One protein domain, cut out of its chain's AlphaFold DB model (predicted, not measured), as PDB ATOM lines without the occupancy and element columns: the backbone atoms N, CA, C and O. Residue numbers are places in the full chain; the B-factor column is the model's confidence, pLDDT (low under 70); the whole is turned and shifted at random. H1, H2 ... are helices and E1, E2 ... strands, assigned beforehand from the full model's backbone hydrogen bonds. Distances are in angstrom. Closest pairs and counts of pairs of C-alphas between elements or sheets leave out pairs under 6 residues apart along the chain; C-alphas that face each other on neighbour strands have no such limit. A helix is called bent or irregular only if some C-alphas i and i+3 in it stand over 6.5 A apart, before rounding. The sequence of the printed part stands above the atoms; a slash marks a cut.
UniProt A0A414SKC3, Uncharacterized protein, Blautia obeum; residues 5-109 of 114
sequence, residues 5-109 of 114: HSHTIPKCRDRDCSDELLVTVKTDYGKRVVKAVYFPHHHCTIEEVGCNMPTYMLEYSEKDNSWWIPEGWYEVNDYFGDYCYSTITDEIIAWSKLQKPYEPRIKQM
ATOM      1  N   HIS A   5      85.955  98.401 116.920       94.19
ATOM      2  CA  HIS A   5      85.714  96.971 117.005       94.19
ATOM      3  C   HIS A   5      87.064  96.246 116.945       94.19
ATOM      4  O   HIS A   5      87.833  96.458 116.010       94.19
ATOM      5  N   SER A   6      87.373  95.409 117.938       92.00
ATOM      6  CA  SER A   6      88.580  94.567 117.956       92.00
ATOM      7  C   SER A   6      88.203  93.095 117.797       92.00
ATOM      8  O   SER A   6      87.106  92.695 118.187       92.00
ATOM      9  N   HIS A   7      89.100  92.299 117.208       83.44
ATOM     10  CA  HIS A   7      88.943  90.842 117.042       83.44
ATOM     11  C   HIS A   7      87.639  90.400 116.349       83.44
ATOM     12  O   HIS A   7      87.114  89.322 116.614       83.44
ATOM     13  N   THR A   8      87.085  91.244 115.482       92.56
ATOM     14  CA  THR A   8      85.877  90.947 114.704       92.56
ATOM     15  C   THR A   8      86.071  91.415 113.274       92.56
ATOM     16  O   THR A   8      86.879  92.308 113.021       92.56
ATOM     17  N   ILE A   9      85.305  90.841 112.353       92.69
ATOM     18  CA  ILE A   9      85.224  91.279 110.959       92.69
ATOM     19  C   ILE A   9      83.918  92.055 110.732       92.69
ATOM     20  O   ILE A   9      82.921  91.799 111.422       92.69
ATOM     21  N   PRO A  10      83.900  93.034 109.816       93.75
ATOM     22  CA  PRO A  10      82.671  93.717 109.441       93.75
ATOM     23  C   PRO A  10      81.701  92.743 108.762       93.75
ATOM     24  O   PRO A  10      82.095  91.754 108.151       93.75
ATOM     25  N   LYS A  11      80.403  93.029 108.876       91.25
ATOM     26  CA  LYS A  11      79.380  92.278 108.145       91.25
ATOM     27  C   LYS A  11      79.295  92.807 106.720       91.25
ATOM     28  O   LYS A  11      79.127  94.013 106.545       91.25
ATOM     29  N   CYS A  12      79.324  91.905 105.749       91.31
ATOM     30  CA  CYS A  12      79.191  92.229 104.332       91.31
ATOM     31  C   CYS A  12      77.835  91.742 103.801       91.31
ATOM     32  O   CYS A  12      77.240  90.813 104.357       91.31
ATOM     33  N   ARG A  13      77.320  92.405 102.763       88.62
ATOM     34  CA  ARG A  13      76.110  91.958 102.052       88.62
ATOM     35  C   ARG A  13      76.465  90.835 101.088       88.62
ATOM     36  O   ARG A  13      77.628  90.716 100.727       88.62
ATOM     37  N   ASP A  14      75.467  90.041 100.696       85.81
ATOM     38  CA  ASP A  14      75.675  88.972  99.716       85.81
ATOM     39  C   ASP A  14      76.296  89.533  98.435       85.81
ATOM     40  O   ASP A  14      75.786  90.532  97.919       85.81
ATOM     41  N   ARG A  15      77.379  88.908  97.959       85.25
ATOM     42  CA  ARG A  15      78.130  89.332  96.761       85.25
ATOM     43  C   ARG A  15      78.752  90.724  96.836       85.25
ATOM     44  O   ARG A  15      78.883  91.418  95.830       85.25
ATOM     45  N   ASP A  16      79.109  91.147  98.041       89.00
ATOM     46  CA  ASP A  16      79.706  92.453  98.287       89.00
ATOM     47  C   ASP A  16      80.777  92.379  99.384       89.00
ATOM     48  O   ASP A  16      80.818  91.461 100.218       89.00
ATOM     49  N   CYS A  17      81.659  93.371  99.378       91.62
ATOM     50  CA  CYS A  17      82.642  93.591 100.427       91.62
ATOM     51  C   CYS A  17      82.047  94.447 101.559       91.62
ATOM     52  O   CYS A  17      80.843  94.721 101.614       91.62
ATOM     53  N   SER A  18      82.866  94.805 102.545       93.44
ATOM     54  CA  SER A  18      82.431  95.741 103.581       93.44
ATOM     55  C   SER A  18      82.283  97.161 103.025       93.44
ATOM     56  O   SER A  18      82.907  97.509 102.029       93.44
ATOM     57  N   ASP A  19      81.576  98.031 103.757       93.00
ATOM     58  CA  ASP A  19      81.742  99.484 103.589       93.00
ATOM     59  C   ASP A  19      83.239  99.869 103.705       93.00
ATOM     60  O   ASP A  19      84.035  99.117 104.277       93.00
ATOM     61  N   GLU A  20      83.627 101.061 103.242       93.38
ATOM     62  CA  GLU A  20      84.947 101.610 103.567       93.38
ATOM     63  C   GLU A  20      85.050 101.897 105.079       93.38
ATOM     64  O   GLU A  20      84.188 102.540 105.695       93.38
ATOM     65  N   LEU A  21      86.127 101.415 105.697       95.38
ATOM     66  CA  LEU A  21      86.362 101.461 107.139       95.38
ATOM     67  C   LEU A  21      87.706 102.115 107.451       95.38
ATOM     68  O   LEU A  21      88.622 102.140 106.631       95.38
ATOM     69  N   LEU A  22      87.842 102.607 108.681       95.94
ATOM     70  CA  LEU A  22      89.144 102.903 109.271       95.94
ATOM     71  C   LEU A  22      89.669 101.650 109.944       95.94
ATOM     72  O   LEU A  22      88.985 101.077 110.791       95.94
ATOM     73  N   VAL A  23      90.896 101.268 109.627       96.25
ATOM     74  CA  VAL A  23      91.534 100.073 110.167       96.25
ATOM     75  C   VAL A  23      92.851 100.454 110.809       96.25
ATOM     76  O   VAL A  23      93.655 101.173 110.223       96.25
ATOM     77  N   THR A  24      93.071  99.981 112.031       96.62
ATOM     78  CA  THR A  24      94.359 100.116 112.703       96.62
ATOM     79  C   THR A  24      95.210  98.895 112.387       96.62
ATOM     80  O   THR A  24      94.876  97.773 112.775       96.62
ATOM     81  N   VAL A  25      96.321  99.150 111.711       96.25
ATOM     82  CA  VAL A  25      97.307  98.164 111.280       96.25
ATOM     83  C   VAL A  25      98.529  98.288 112.179       96.25
ATOM     84  O   VAL A  25      99.025  99.396 112.412       96.25
ATOM     85  N   LYS A  26      99.009  97.162 112.699       96.25
ATOM     86  CA  LYS A  26     100.259  97.082 113.449       96.25
ATOM     87  C   LYS A  26     101.348  96.526 112.538       96.25
ATOM     88  O   LYS A  26     101.251  95.399 112.074       96.25
ATOM     89  N   THR A  27     102.372  97.337 112.327       92.62
ATOM     90  CA  THR A  27     103.564  97.006 111.548       92.62
ATOM     91  C   THR A  27     104.764  96.886 112.482       92.62
ATOM     92  O   THR A  27     104.697  97.261 113.660       92.62
ATOM     93  N   ASP A  28     105.901  96.454 111.945       91.19
ATOM     94  CA  ASP A  28     107.171  96.436 112.680       91.19
ATOM     95  C   ASP A  28     107.614  97.831 113.160       91.19
ATOM     96  O   ASP A  28     108.357  97.962 114.132       91.19
ATOM     97  N   TYR A  29     107.123  98.893 112.510       90.62
ATOM     98  CA  TYR A  29     107.487 100.285 112.791       90.62
ATOM     99  C   TYR A  29     106.481 101.017 113.688       90.62
ATOM    100  O   TYR A  29     106.697 102.180 114.034       90.62
ATOM    101  N   GLY A  30     105.378 100.369 114.073       93.50
ATOM    102  CA  GLY A  30     104.388 100.941 114.977       93.50
ATOM    103  C   GLY A  30     102.952 100.668 114.550       93.50
ATOM    104  O   GLY A  30     102.612  99.592 114.069       93.50
ATOM    105  N   LYS A  31     102.071 101.640 114.791       95.44
ATOM    106  CA  LYS A  31     100.646 101.542 114.461       95.44
ATOM    107  C   LYS A  31     100.267 102.664 113.512       95.44
ATOM    108  O   LYS A  31     100.583 103.820 113.785       95.44
ATOM    109  N   ARG A  32      99.552 102.327 112.441       94.75
ATOM    110  CA  ARG A  32      98.943 103.299 111.526       94.75
ATOM    111  C   ARG A  32      97.450 103.039 111.391       94.75
ATOM    112  O   ARG A  32      96.997 101.916 111.582       94.75
ATOM    113  N   VAL A  33      96.698 104.089 111.073       94.81
ATOM    114  CA  VAL A  33      95.282 103.987 110.716       94.81
ATOM    115  C   VAL A  33      95.166 104.240 109.223       94.81
ATOM    116  O   VAL A  33      95.641 105.269 108.748       94.81
ATOM    117  N   VAL A  34      94.559 103.304 108.503       94.56
ATOM    118  CA  VAL A  34      94.367 103.364 107.049       94.56
ATOM    119  C   VAL A  34      92.892 103.228 106.703       94.56
ATOM    120  O   VAL A  34      92.098 102.748 107.518       94.56
ATOM    121  N   LYS A  35      92.526 103.651 105.494       94.62
ATOM    122  CA  LYS A  35      91.212 103.378 104.917       94.62
ATOM    123  C   LYS A  35      91.260 102.028 104.209       94.62
ATOM    124  O   LYS A  35      92.175 101.789 103.429       94.62
ATOM    125  N   ALA A  36      90.316 101.141 104.495       95.25
ATOM    126  CA  ALA A  36      90.336  99.783 103.961       95.25
ATOM    127  C   ALA A  36      88.933  99.181 103.834       95.25
ATOM    128  O   ALA A  36      87.981  99.656 104.456       95.25
ATOM    129  N   VAL A  37      88.843  98.099 103.067       94.44
ATOM    130  CA  VAL A  37      87.676  97.212 102.979       94.44
ATOM    131  C   VAL A  37      88.066  95.792 103.384       94.44
ATOM    132  O   VAL A  37      89.245  95.428 103.369       94.44
ATOM    133  N   TYR A  38      87.071  94.986 103.739       95.19
ATOM    134  CA  TYR A  38      87.222  93.561 103.996       95.19
ATOM    135  C   TYR A  38      86.429  92.751 102.965       95.19
ATOM    136  O   TYR A  38      85.223  92.964 102.790       95.19
ATOM    137  N   PHE A  39      87.108  91.813 102.310       93.62
ATOM    138  CA  PHE A  39      86.520  90.851 101.383       93.62
ATOM    139  C   PHE A  39      86.295  89.517 102.102       93.62
ATOM    140  O   PHE A  39      87.261  88.938 102.604       93.62
ATOM    141  N   PRO A  40      85.049  89.017 102.180       92.50
ATOM    142  CA  PRO A  40      84.775  87.687 102.709       92.50
ATOM    143  C   PRO A  40      85.150  86.589 101.709       92.50
ATOM    144  O   PRO A  40      85.069  86.774 100.494       92.50
ATOM    145  N   HIS A  41      85.495  85.416 102.235       90.12
ATOM    146  CA  HIS A  41      85.904  84.260 101.442       90.12
ATOM    147  C   HIS A  41      84.860  83.839 100.403       90.12
ATOM    148  O   HIS A  41      83.715  83.555 100.757       90.12
ATOM    149  N   HIS A  42      85.286  83.753  99.137       86.94
ATOM    150  CA  HIS A  42      84.472  83.332  97.979       86.94
ATOM    151  C   HIS A  42      83.112  84.026  97.909       86.94
ATOM    152  O   HIS A  42      82.102  83.423  97.550       86.94
ATOM    153  N   HIS A  43      83.093  85.299  98.300       85.44
ATOM    154  CA  HIS A  43      81.881  86.092  98.301       85.44
ATOM    155  C   HIS A  43      81.829  87.089  97.158       85.44
ATOM    156  O   HIS A  43      80.747  87.333  96.648       85.44
ATOM    157  N   CYS A  44      82.974  87.630  96.746       85.38
ATOM    158  CA  CYS A  44      83.040  88.679  95.735       85.38
ATOM    159  C   CYS A  44      83.903  88.241  94.556       85.38
ATOM    160  O   CYS A  44      85.049  87.815  94.753       85.38
ATOM    161  N   THR A  45      83.398  88.417  93.340       86.44
ATOM    162  CA  THR A  45      84.230  88.360  92.129       86.44
ATOM    163  C   THR A  45      84.735  89.749  91.745       86.44
ATOM    164  O   THR A  45      84.220  90.770  92.206       86.44
ATOM    165  N   ILE A  46      85.752  89.808  90.882       83.50
ATOM    166  CA  ILE A  46      86.284  91.090  90.394       83.50
ATOM    167  C   ILE A  46      85.224  91.908  89.636       83.50
ATOM    168  O   ILE A  46      85.193  93.133  89.752       83.50
ATOM    169  N   GLU A  47      84.325  91.234  88.912       81.50
ATOM    170  CA  GLU A  47      83.243  91.852  88.144       81.50
ATOM    171  C   GLU A  47      82.153  92.452  89.038       81.50
ATOM    172  O   GLU A  47      81.573  93.474  88.678       81.50
ATOM    173  N   GLU A  48      81.876  91.840  90.193       83.75
ATOM    174  CA  GLU A  48      80.826  92.292  91.112       83.75
ATOM    175  C   GLU A  48      81.211  93.593  91.827       83.75
ATOM    176  O   GLU A  48      80.389  94.500  91.947       83.75
ATOM    177  N   VAL A  49      82.470  93.716  92.255       78.06
ATOM    178  CA  VAL A  49      82.940  94.860  93.060       78.06
ATOM    179  C   VAL A  49      83.748  95.897  92.270       78.06
ATOM    180  O   VAL A  49      84.209  96.884  92.844       78.06
ATOM    181  N   GLY A  50      83.959  95.686  90.964       75.75
ATOM    182  CA  GLY A  50      84.733  96.599  90.111       75.75
ATOM    183  C   GLY A  50      86.174  96.794  90.595       75.75
ATOM    184  O   GLY A  50      86.741  97.880  90.474       75.75
ATOM    185  N   CYS A  51      86.743  95.761  91.216       71.00
ATOM    186  CA  CYS A  51      88.019  95.848  91.905       71.00
ATOM    187  C   CYS A  51      89.173  95.957  90.904       71.00
ATOM    188  O   CYS A  51      89.371  95.074  90.075       71.00
ATOM    189  N   ASN A  52      89.967  97.027  90.983       73.44
ATOM    190  CA  ASN A  52      91.163  97.166  90.158       73.44
ATOM    191  C   ASN A  52      92.358  96.504  90.857       73.44
ATOM    192  O   ASN A  52      93.195  97.176  91.467       73.44
ATOM    193  N   MET A  53      92.397  95.171  90.816       75.25
ATOM    194  CA  MET A  53      93.534  94.381  91.284       75.25
ATOM    195  C   MET A  53      94.116  93.502  90.170       75.25
ATOM    196  O   MET A  53      93.377  92.996  89.325       75.25
ATOM    197  N   PRO A  54      95.444  93.289  90.164       71.25
ATOM    198  CA  PRO A  54      96.090  92.342  89.271       71.25
ATOM    199  C   PRO A  54      95.469  90.941  89.321       71.25
ATOM    200  O   PRO A  54      95.295  90.365  90.392       71.25
ATOM    201  N   THR A  55      95.227  90.350  88.149       73.31
ATOM    202  CA  THR A  55      94.600  89.024  88.005       73.31
ATOM    203  C   THR A  55      95.364  87.890  88.691       73.31
ATOM    204  O   THR A  55      94.751  86.913  89.101       73.31
ATOM    205  N   TYR A  56      96.684  88.014  88.879       74.31
ATOM    206  CA  TYR A  56      97.483  87.015  89.603       74.31
ATOM    207  C   TYR A  56      97.209  86.974  91.116       74.31
ATOM    208  O   TYR A  56      97.693  86.069  91.788       74.31
ATOM    209  N   MET A  57      96.477  87.952  91.662       77.44
ATOM    210  CA  MET A  57      96.044  87.964  93.063       77.44
ATOM    211  C   MET A  57      94.646  87.370  93.262       77.44
ATOM    212  O   MET A  57      94.136  87.412  94.375       77.44
ATOM    213  N   LEU A  58      94.012  86.856  92.206       85.38
ATOM    214  CA  LEU A  58      92.673  86.276  92.266       85.38
ATOM    215  C   LEU A  58      92.739  84.755  92.426       85.38
ATOM    216  O   LEU A  58      93.650  84.094  91.924       85.38
ATOM    217  N   GLU A  59      91.726  84.196  93.075       87.00
ATOM    218  CA  GLU A  59      91.542  82.756  93.209       87.00
ATOM    219  C   GLU A  59      90.581  82.250  92.137       87.00
ATOM    220  O   GLU A  59      89.399  82.597  92.120       87.00
ATOM    221  N   TYR A  60      91.072  81.406  91.234       86.25
ATOM    222  CA  TYR A  60      90.210  80.771  90.244       86.25
ATOM    223  C   TYR A  60      89.462  79.576  90.845       86.25
ATOM    224  O   TYR A  60      90.076  78.664  91.401       86.25
ATOM    225  N   SER A  61      88.140  79.551  90.674       83.50
ATOM    226  CA  SER A  61      87.298  78.387  90.955       83.50
ATOM    227  C   SER A  61      86.883  77.736  89.639       83.50
ATOM    228  O   SER A  61      86.054  78.277  88.910       83.50
ATOM    229  N   GLU A  62      87.404  76.538  89.356       84.69
ATOM    230  CA  GLU A  62      86.952  75.717  88.218       84.69
ATOM    231  C   GLU A  62      85.468  75.354  88.328       84.69
ATOM    232  O   GLU A  62      84.758  75.281  87.327       84.69
ATOM    233  N   LYS A  63      84.992  75.142  89.560       84.19
ATOM    234  CA  LYS A  63      83.611  74.746  89.847       84.19
ATOM    235  C   LYS A  63      82.617  75.823  89.418       84.19
ATOM    236  O   LYS A  63      81.576  75.500  88.851       84.19
ATOM    237  N   ASP A  64      82.944  77.076  89.708       80.56
ATOM    238  CA  ASP A  64      82.079  78.224  89.428       80.56
ATOM    239  C   ASP A  64      82.481  78.934  88.125       80.56
ATOM    240  O   ASP A  64      81.794  79.852  87.682       80.56
ATOM    241  N   ASN A  65      83.584  78.490  87.506       84.94
ATOM    242  CA  ASN A  65      84.232  79.101  86.351       84.94
ATOM    243  C   ASN A  65      84.406  80.622  86.521       84.94
ATOM    244  O   ASN A  65      84.038  81.401  85.641       84.94
ATOM    245  N   SER A  66      84.925  81.039  87.680       84.50
ATOM    246  CA  SER A  66      85.011  82.450  88.073       84.50
ATOM    247  C   SER A  66      86.269  82.765  88.886       84.50
ATOM    248  O   SER A  66      86.938  81.859  89.390       84.50
ATOM    249  N   TRP A  67      86.585  84.057  88.992       87.00
ATOM    250  CA  TRP A  67      87.730  84.593  89.724       87.00
ATOM    251  C   TRP A  67      87.257  85.307  90.987       87.00
ATOM    252  O   TRP A  67      86.662  86.384  90.933       87.00
ATOM    253  N   TRP A  68      87.542  84.698  92.129       89.56
ATOM    254  CA  TRP A  68      87.213  85.228  93.441       89.56
ATOM    255  C   TRP A  68      88.328  86.126  93.959       89.56
ATOM    256  O   TRP A  68      89.516  85.886  93.728       89.56
ATOM    257  N   ILE A  69      87.937  87.160  94.693       89.88
ATOM    258  CA  ILE A  69      88.880  87.960  95.467       89.88
ATOM    259  C   ILE A  69      89.199  87.176  96.748       89.88
ATOM    260  O   ILE A  69      88.257  86.739  97.421       89.88
ATOM    261  N   PRO A  70      90.485  86.968  97.089       91.88
ATOM    262  CA  PRO A  70      90.853  86.272  98.313       91.88
ATOM    263  C   PRO A  70      90.266  86.949  99.551       91.88
ATOM    264  O   PRO A  70      90.067  88.165  99.595       91.88
ATOM    265  N   GLU A  71      90.009  86.150 100.583       93.38
ATOM    266  CA  GLU A  71      89.561  86.695 101.858       93.38
ATOM    267  C   GLU A  71      90.647  87.589 102.465       93.38
ATOM    268  O   GLU A  71      91.807  87.186 102.574       93.38
ATOM    269  N   GLY A  72      90.271  88.777 102.937       94.19
ATOM    270  CA  GLY A  72      91.200  89.601 103.696       94.19
ATOM    271  C   GLY A  72      90.872  91.081 103.736       94.19
ATOM    272  O   GLY A  72      89.829  91.542 103.269       94.19
ATOM    273  N   TRP A  73      91.798  91.827 104.332       95.19
ATOM    274  CA  TRP A  73      91.757  93.282 104.407       95.19
ATOM    275  C   TRP A  73      92.583  93.901 103.289       95.19
ATOM    276  O   TRP A  73      93.713  93.484 103.033       95.19
ATOM    277  N   TYR A  74      92.031  94.938 102.669       93.25
ATOM    278  CA  TYR A  74      92.655  95.623 101.547       93.25
ATOM    279  C   TYR A  74      92.603  97.132 101.764       93.25
ATOM    280  O   TYR A  74      91.528  97.703 101.954       93.25
ATOM    281  N   GLU A  75      93.769  97.773 101.753       93.31
ATOM    282  CA  GLU A  75      93.919  99.225 101.817       93.31
ATOM    283  C   GLU A  75      93.337  99.835 100.539       93.31
ATOM    284  O   GLU A  75      93.659  99.399  99.430       93.31
ATOM    285  N   VAL A  76      92.455 100.819 100.710       91.38
ATOM    286  CA  VAL A  76      91.843 101.569  99.613       91.38
ATOM    287  C   VAL A  76      92.762 102.727  99.263       91.38
ATOM    288  O   VAL A  76      92.980 103.622 100.081       91.38
ATOM    289  N   ASN A  77      93.253 102.731  98.030       86.69
ATOM    290  CA  ASN A  77      94.080 103.790  97.480       86.69
ATOM    291  C   ASN A  77      93.267 104.539  96.415       86.69
ATOM    292  O   ASN A  77      93.258 104.174  95.243       86.69
ATOM    293  N   ASP A  78      92.565 105.584  96.836       79.31
ATOM    294  CA  ASP A  78      91.688 106.410  95.993       79.31
ATOM    295  C   ASP A  78      92.301 107.769  95.616       79.31
ATOM    296  O   ASP A  78      91.677 108.571  94.924       79.31
ATOM    297  N   TYR A  79      93.529 108.038  96.068       69.56
ATOM    298  CA  TYR A  79      94.260 109.277  95.779       69.56
ATOM    299  C   TYR A  79      95.103 109.222  94.500       69.56
ATOM    300  O   TYR A  79      95.535 110.264  94.003       69.56
ATOM    301  N   PHE A  80      95.366 108.028  93.974       59.84
ATOM    302  CA  PHE A  80      96.008 107.857  92.675       59.84
ATOM    303  C   PHE A  80      94.912 107.847  91.604       59.84
ATOM    304  O   PHE A  80      93.771 107.532  91.911       59.84
ATOM    305  N   GLY A  81      95.224 108.251  90.369       64.69
ATOM    306  CA  GLY A  81      94.225 108.505  89.315       64.69
ATOM    307  C   GLY A  81      93.231 107.370  89.026       64.69
ATOM    308  O   GLY A  81      92.206 107.641  88.408       64.69
ATOM    309  N   ASP A  82      93.498 106.160  89.526       70.25
ATOM    310  CA  ASP A  82      92.591 105.020  89.530       70.25
ATOM    311  C   ASP A  82      92.375 104.507  90.960       70.25
ATOM    312  O   ASP A  82      93.321 104.382  91.741       70.25
ATOM    313  N   TYR A  83      91.131 104.149  91.278       72.75
ATOM    314  CA  TYR A  83      90.770 103.497  92.535       72.75
ATOM    315  C   TYR A  83      91.393 102.096  92.574       72.75
ATOM    316  O   TYR A  83      91.022 101.242  91.766       72.75
ATOM    317  N   CYS A  84      92.346 101.848  93.476       81.88
ATOM    318  CA  CYS A  84      93.022 100.554  93.571       81.88
ATOM    319  C   CYS A  84      93.109 100.027  95.005       81.88
ATOM    320  O   CYS A  84      93.070 100.771  95.985       81.88
ATOM    321  N   TYR A  85      93.237  98.708  95.117       87.00
ATOM    322  CA  TYR A  85      93.289  98.004  96.391       87.00
ATOM    323  C   TYR A  85      94.674  97.394  96.594       87.00
ATOM    324  O   TYR A  85      95.293  96.902  95.650       87.00
ATOM    325  N   SER A  86      95.180  97.428  97.824       88.69
ATOM    326  CA  SER A  86      96.434  96.766  98.201       88.69
ATOM    327  C   SER A  86      96.209  95.844  99.385       88.69
ATOM    328  O   SER A  86      95.681  96.272 100.408       88.69
ATOM    329  N   THR A  87      96.613  94.583  99.259       91.75
ATOM    330  CA  THR A  87      96.473  93.596 100.334       91.75
ATOM    331  C   THR A  87      97.200  94.058 101.591       91.75
ATOM    332  O   THR A  87      98.382  94.399 101.540       91.75
ATOM    333  N   ILE A  88      96.512  94.034 102.732       93.31
ATOM    334  CA  ILE A  88      97.129  94.272 104.034       93.31
ATOM    335  C   ILE A  88      97.554  92.922 104.603       93.31
ATOM    336  O   ILE A  88      96.721  92.113 105.003       93.31
ATOM    337  N   THR A  89      98.862  92.684 104.638       93.75
ATOM    338  CA  THR A  89      99.457  91.461 105.206       93.75
ATOM    339  C   THR A  89      99.832  91.606 106.681       93.75
ATOM    340  O   THR A  89     100.104  90.615 107.353       93.75
ATOM    341  N   ASP A  90      99.883  92.843 107.170       95.06
ATOM    342  CA  ASP A  90     100.174  93.186 108.559       95.06
ATOM    343  C   ASP A  90      99.008  92.846 109.509       95.06
ATOM    344  O   ASP A  90      97.858  92.665 109.102       95.06
ATOM    345  N   GLU A  91      99.288  92.820 110.815       94.88
ATOM    346  CA  GLU A  91      98.293  92.515 111.847       94.88
ATOM    347  C   GLU A  91      97.223  93.619 111.944       94.88
ATOM    348  O   GLU A  91      97.511  94.773 112.287       94.88
ATOM    349  N   ILE A  92      95.958  93.251 111.722       95.38
ATOM    350  CA  ILE A  92      94.806  94.120 111.979       95.38
ATOM    351  C   ILE A  92      94.376  94.009 113.441       95.38
ATOM    352  O   ILE A  92      93.911  92.963 113.887       95.38
ATOM    353  N   ILE A  93      94.465  95.115 114.182       95.69
ATOM    354  CA  ILE A  93      94.142  95.138 115.620       95.69
ATOM    355  C   ILE A  93      92.747  95.692 115.933       95.69
ATOM    356  O   ILE A  93      92.139  95.307 116.936       95.69
ATOM    357  N   ALA A  94      92.224  96.596 115.102       96.69
ATOM    358  CA  ALA A  94      90.881  97.150 115.266       96.69
ATOM    359  C   ALA A  94      90.372  97.808 113.979       96.69
ATOM    360  O   ALA A  94      91.169  98.277 113.170       96.69
ATOM    361  N   TRP A  95      89.054  97.940 113.845       97.12
ATOM    362  CA  TRP A  95      88.417  98.734 112.794       97.12
ATOM    363  C   TRP A  95      87.263  99.589 113.336       97.12
ATOM    364  O   TRP A  95      86.723  99.332 114.410       97.12
ATOM    365  N   SER A  96      86.889 100.635 112.607       96.62
ATOM    366  CA  SER A  96      85.748 101.510 112.894       96.62
ATOM    367  C   SER A  96      85.102 101.939 111.583       96.62
ATOM    368  O   SER A  96      85.772 102.066 110.561       96.62
ATOM    369  N   LYS A  97      83.805 102.254 111.618       95.12
ATOM    370  CA  LYS A  97      83.158 102.951 110.499       95.12
ATOM    371  C   LYS A  97      83.818 104.306 110.252       95.12
ATOM    372  O   LYS A  97      84.230 104.972 111.213       95.12
ATOM    373  N   LEU A  98      83.875 104.715 108.985       91.62
ATOM    374  CA  LEU A  98      84.252 106.075 108.617       91.62
ATOM    375  C   LEU A  98      83.302 107.087 109.263       91.62
ATOM    376  O   LEU A  98      82.103 106.845 109.441       91.62
ATOM    377  N   GLN A  99      83.856 108.237 109.637       86.88
ATOM    378  CA  GLN A  99      83.035 109.364 110.059       86.88
ATOM    379  C   GLN A  99      82.337 109.959 108.839       86.88
ATOM    380  O   GLN A  99      82.832 109.855 107.717       86.88
ATOM    381  N   LYS A 100      81.186 110.600 109.062       85.19
ATOM    382  CA  LYS A 100      80.519 111.336 107.989       85.19
ATOM    383  C   LYS A 100      81.476 112.398 107.432       85.19
ATOM    384  O   LYS A 100      82.157 113.041 108.240       85.19
ATOM    385  N   PRO A 101      81.515 112.593 106.102       85.00
ATOM    386  CA  PRO A 101      82.234 113.705 105.504       85.00
ATOM    387  C   PRO A 101      81.851 115.025 106.170       85.00
ATOM    388  O   PRO A 101      80.727 115.198 106.651       85.00
ATOM    389  N   TYR A 102      82.797 115.956 106.209       85.56
ATOM    390  CA  TYR A 102      82.494 117.298 106.672       85.56
ATOM    391  C   TYR A 102      81.525 117.968 105.695       85.56
ATOM    392  O   TYR A 102      81.841 118.148 104.521       85.56
ATOM    393  N   GLU A 103      80.370 118.376 106.207       84.00
ATOM    394  CA  GLU A 103      79.413 119.205 105.486       84.00
ATOM    395  C   GLU A 103      79.400 120.596 106.139       84.00
ATOM    396  O   GLU A 103      79.046 120.712 107.321       84.00
ATOM    397  N   PRO A 104      79.807 121.665 105.426       82.06
ATOM    398  CA  PRO A 104      79.753 123.008 105.978       82.06
ATOM    399  C   PRO A 104      78.304 123.387 106.295       82.06
ATOM    400  O   PRO A 104      77.390 123.199 105.491       82.06
ATOM    401  N   ARG A 105      78.080 123.972 107.475       75.00
ATOM    402  CA  ARG A 105      76.779 124.559 107.802       75.00
ATOM    403  C   ARG A 105      76.626 125.829 106.970       75.00
ATOM    404  O   ARG A 105      77.341 126.796 107.206       75.00
ATOM    405  N   ILE A 106      75.664 125.826 106.047       64.12
ATOM    406  CA  ILE A 106      75.326 126.915 105.105       64.12
ATOM    407  C   ILE A 106      75.351 128.320 105.757       64.12
ATOM    408  O   ILE A 106      75.745 129.288 105.118       64.12
ATOM    409  N   LYS A 107      75.039 128.436 107.056       57.47
ATOM    410  CA  LYS A 107      75.024 129.703 107.809       57.47
ATOM    411  C   LYS A 107      76.373 130.419 107.984       57.47
ATOM    412  O   LYS A 107      76.362 131.597 108.301       57.47
ATOM    413  N   GLN A 108      77.521 129.761 107.807       53.72
ATOM    414  CA  GLN A 108      78.830 130.417 107.997       53.72
ATOM    415  C   GLN A 108      79.323 131.207 106.774       53.72
ATOM    416  O   GLN A 108      80.284 131.958 106.899       53.72
ATOM    417  N   MET A 109      78.691 131.065 105.601       51.81
ATOM    418  CA  MET A 109      79.088 131.834 104.411       51.81
ATOM    419  C   MET A 109      78.404 133.202 104.304       51.81
ATOM    420  O   MET A 109      78.972 134.104 103.695       51.81
TER     421      MET A 109
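This is residues 5 to 109 of the 114 residues of an uncharacterized protein of Blautia obeum (UniProt A0A414SKC3). One strongly twisted sheet of five strands makes the main body, with its long strand E2 bent sharply so that E1 pairs with one part of it and E5 with another; a small hairpin, E3 and E4, lies at one end of the model near the short helix H1, and residues 100 to 109 stick out as a tail. The printed part has 105 residues, with strands and one helix in the order E1, E2, H1, E3, E4, E5, E6, E7. The large sheet runs E6, E5, E2, E1, E7, all antiparallel, and the class is mostly strand, though under half of the residues are in named elements. The whole is elongated, spanning 58 by 35 by 27 A, and only just loose, close to compact, with a radius of gyration of the C-alphas of 15.9 A.

In the large sheet, E2, residues 30 to 39, is the longest strand at 24.6 A. E1, residues 21 to 27, starts at C-alpha 21 (86.362, 101.461, 107.139) and measures 18.3 A. E7, residues 91 to 97, measures 18.4 A and ends at C-alpha 97 (83.158, 102.951, 110.499). E5, residues 72 to 77, measures 15.8 A, and E6, residues 84 to 87, 10.3 A. The other named elements are E3, residues 59 to 61, and E4, residues 66 to 68, which make a sheet of two strands, and H1, residues 46 to 49, with C-alpha 46 at (86.284, 91.090, 90.394).

E2 bends by 75 degrees at residue 35, and its pairing is staggered, with E1 over residues 30 to 36 and with E5 over residues 36 to 39. E1 and E2 form a hairpin, with N 23 and O 34 at 2.8 A. E5 and E2 are antiparallel, with N 39 and O 72 at 2.9 A. E5 and E6 form a hairpin, with N 75 and O 86 at 2.8 A. On E1's other side, E7 is antiparallel to it at 160 degrees, with N 24 and O 94 at 2.8 A. The edge strands are E6 and E7; E5 and E7 are only just apart, the closest C-alphas being 8.2 A apart. E3 and E4 form a hairpin, with N 59 and O 68 at 2.9 A. H1 is not on the large sheet; its closest C-alpha pair with E4 is Ile 46 and Trp 68, 6.7 A. H1 is too short for an O i to N i+4 pair, and its one O i to N i+3 pair is not within range.

The C-alphas of Lys 63 and Met 109, the two farthest apart, are 59.1 A apart. Without residues 100 to 109, which stand free, the body spans 41 by 30 by 27 A. Residues 5 to 20 hold no named element. The printed part has no cut, and no link between named elements is long. Mean pLDDT of the printed part is 86.5; residues 79 to 81 and 106 to 109 are under 70.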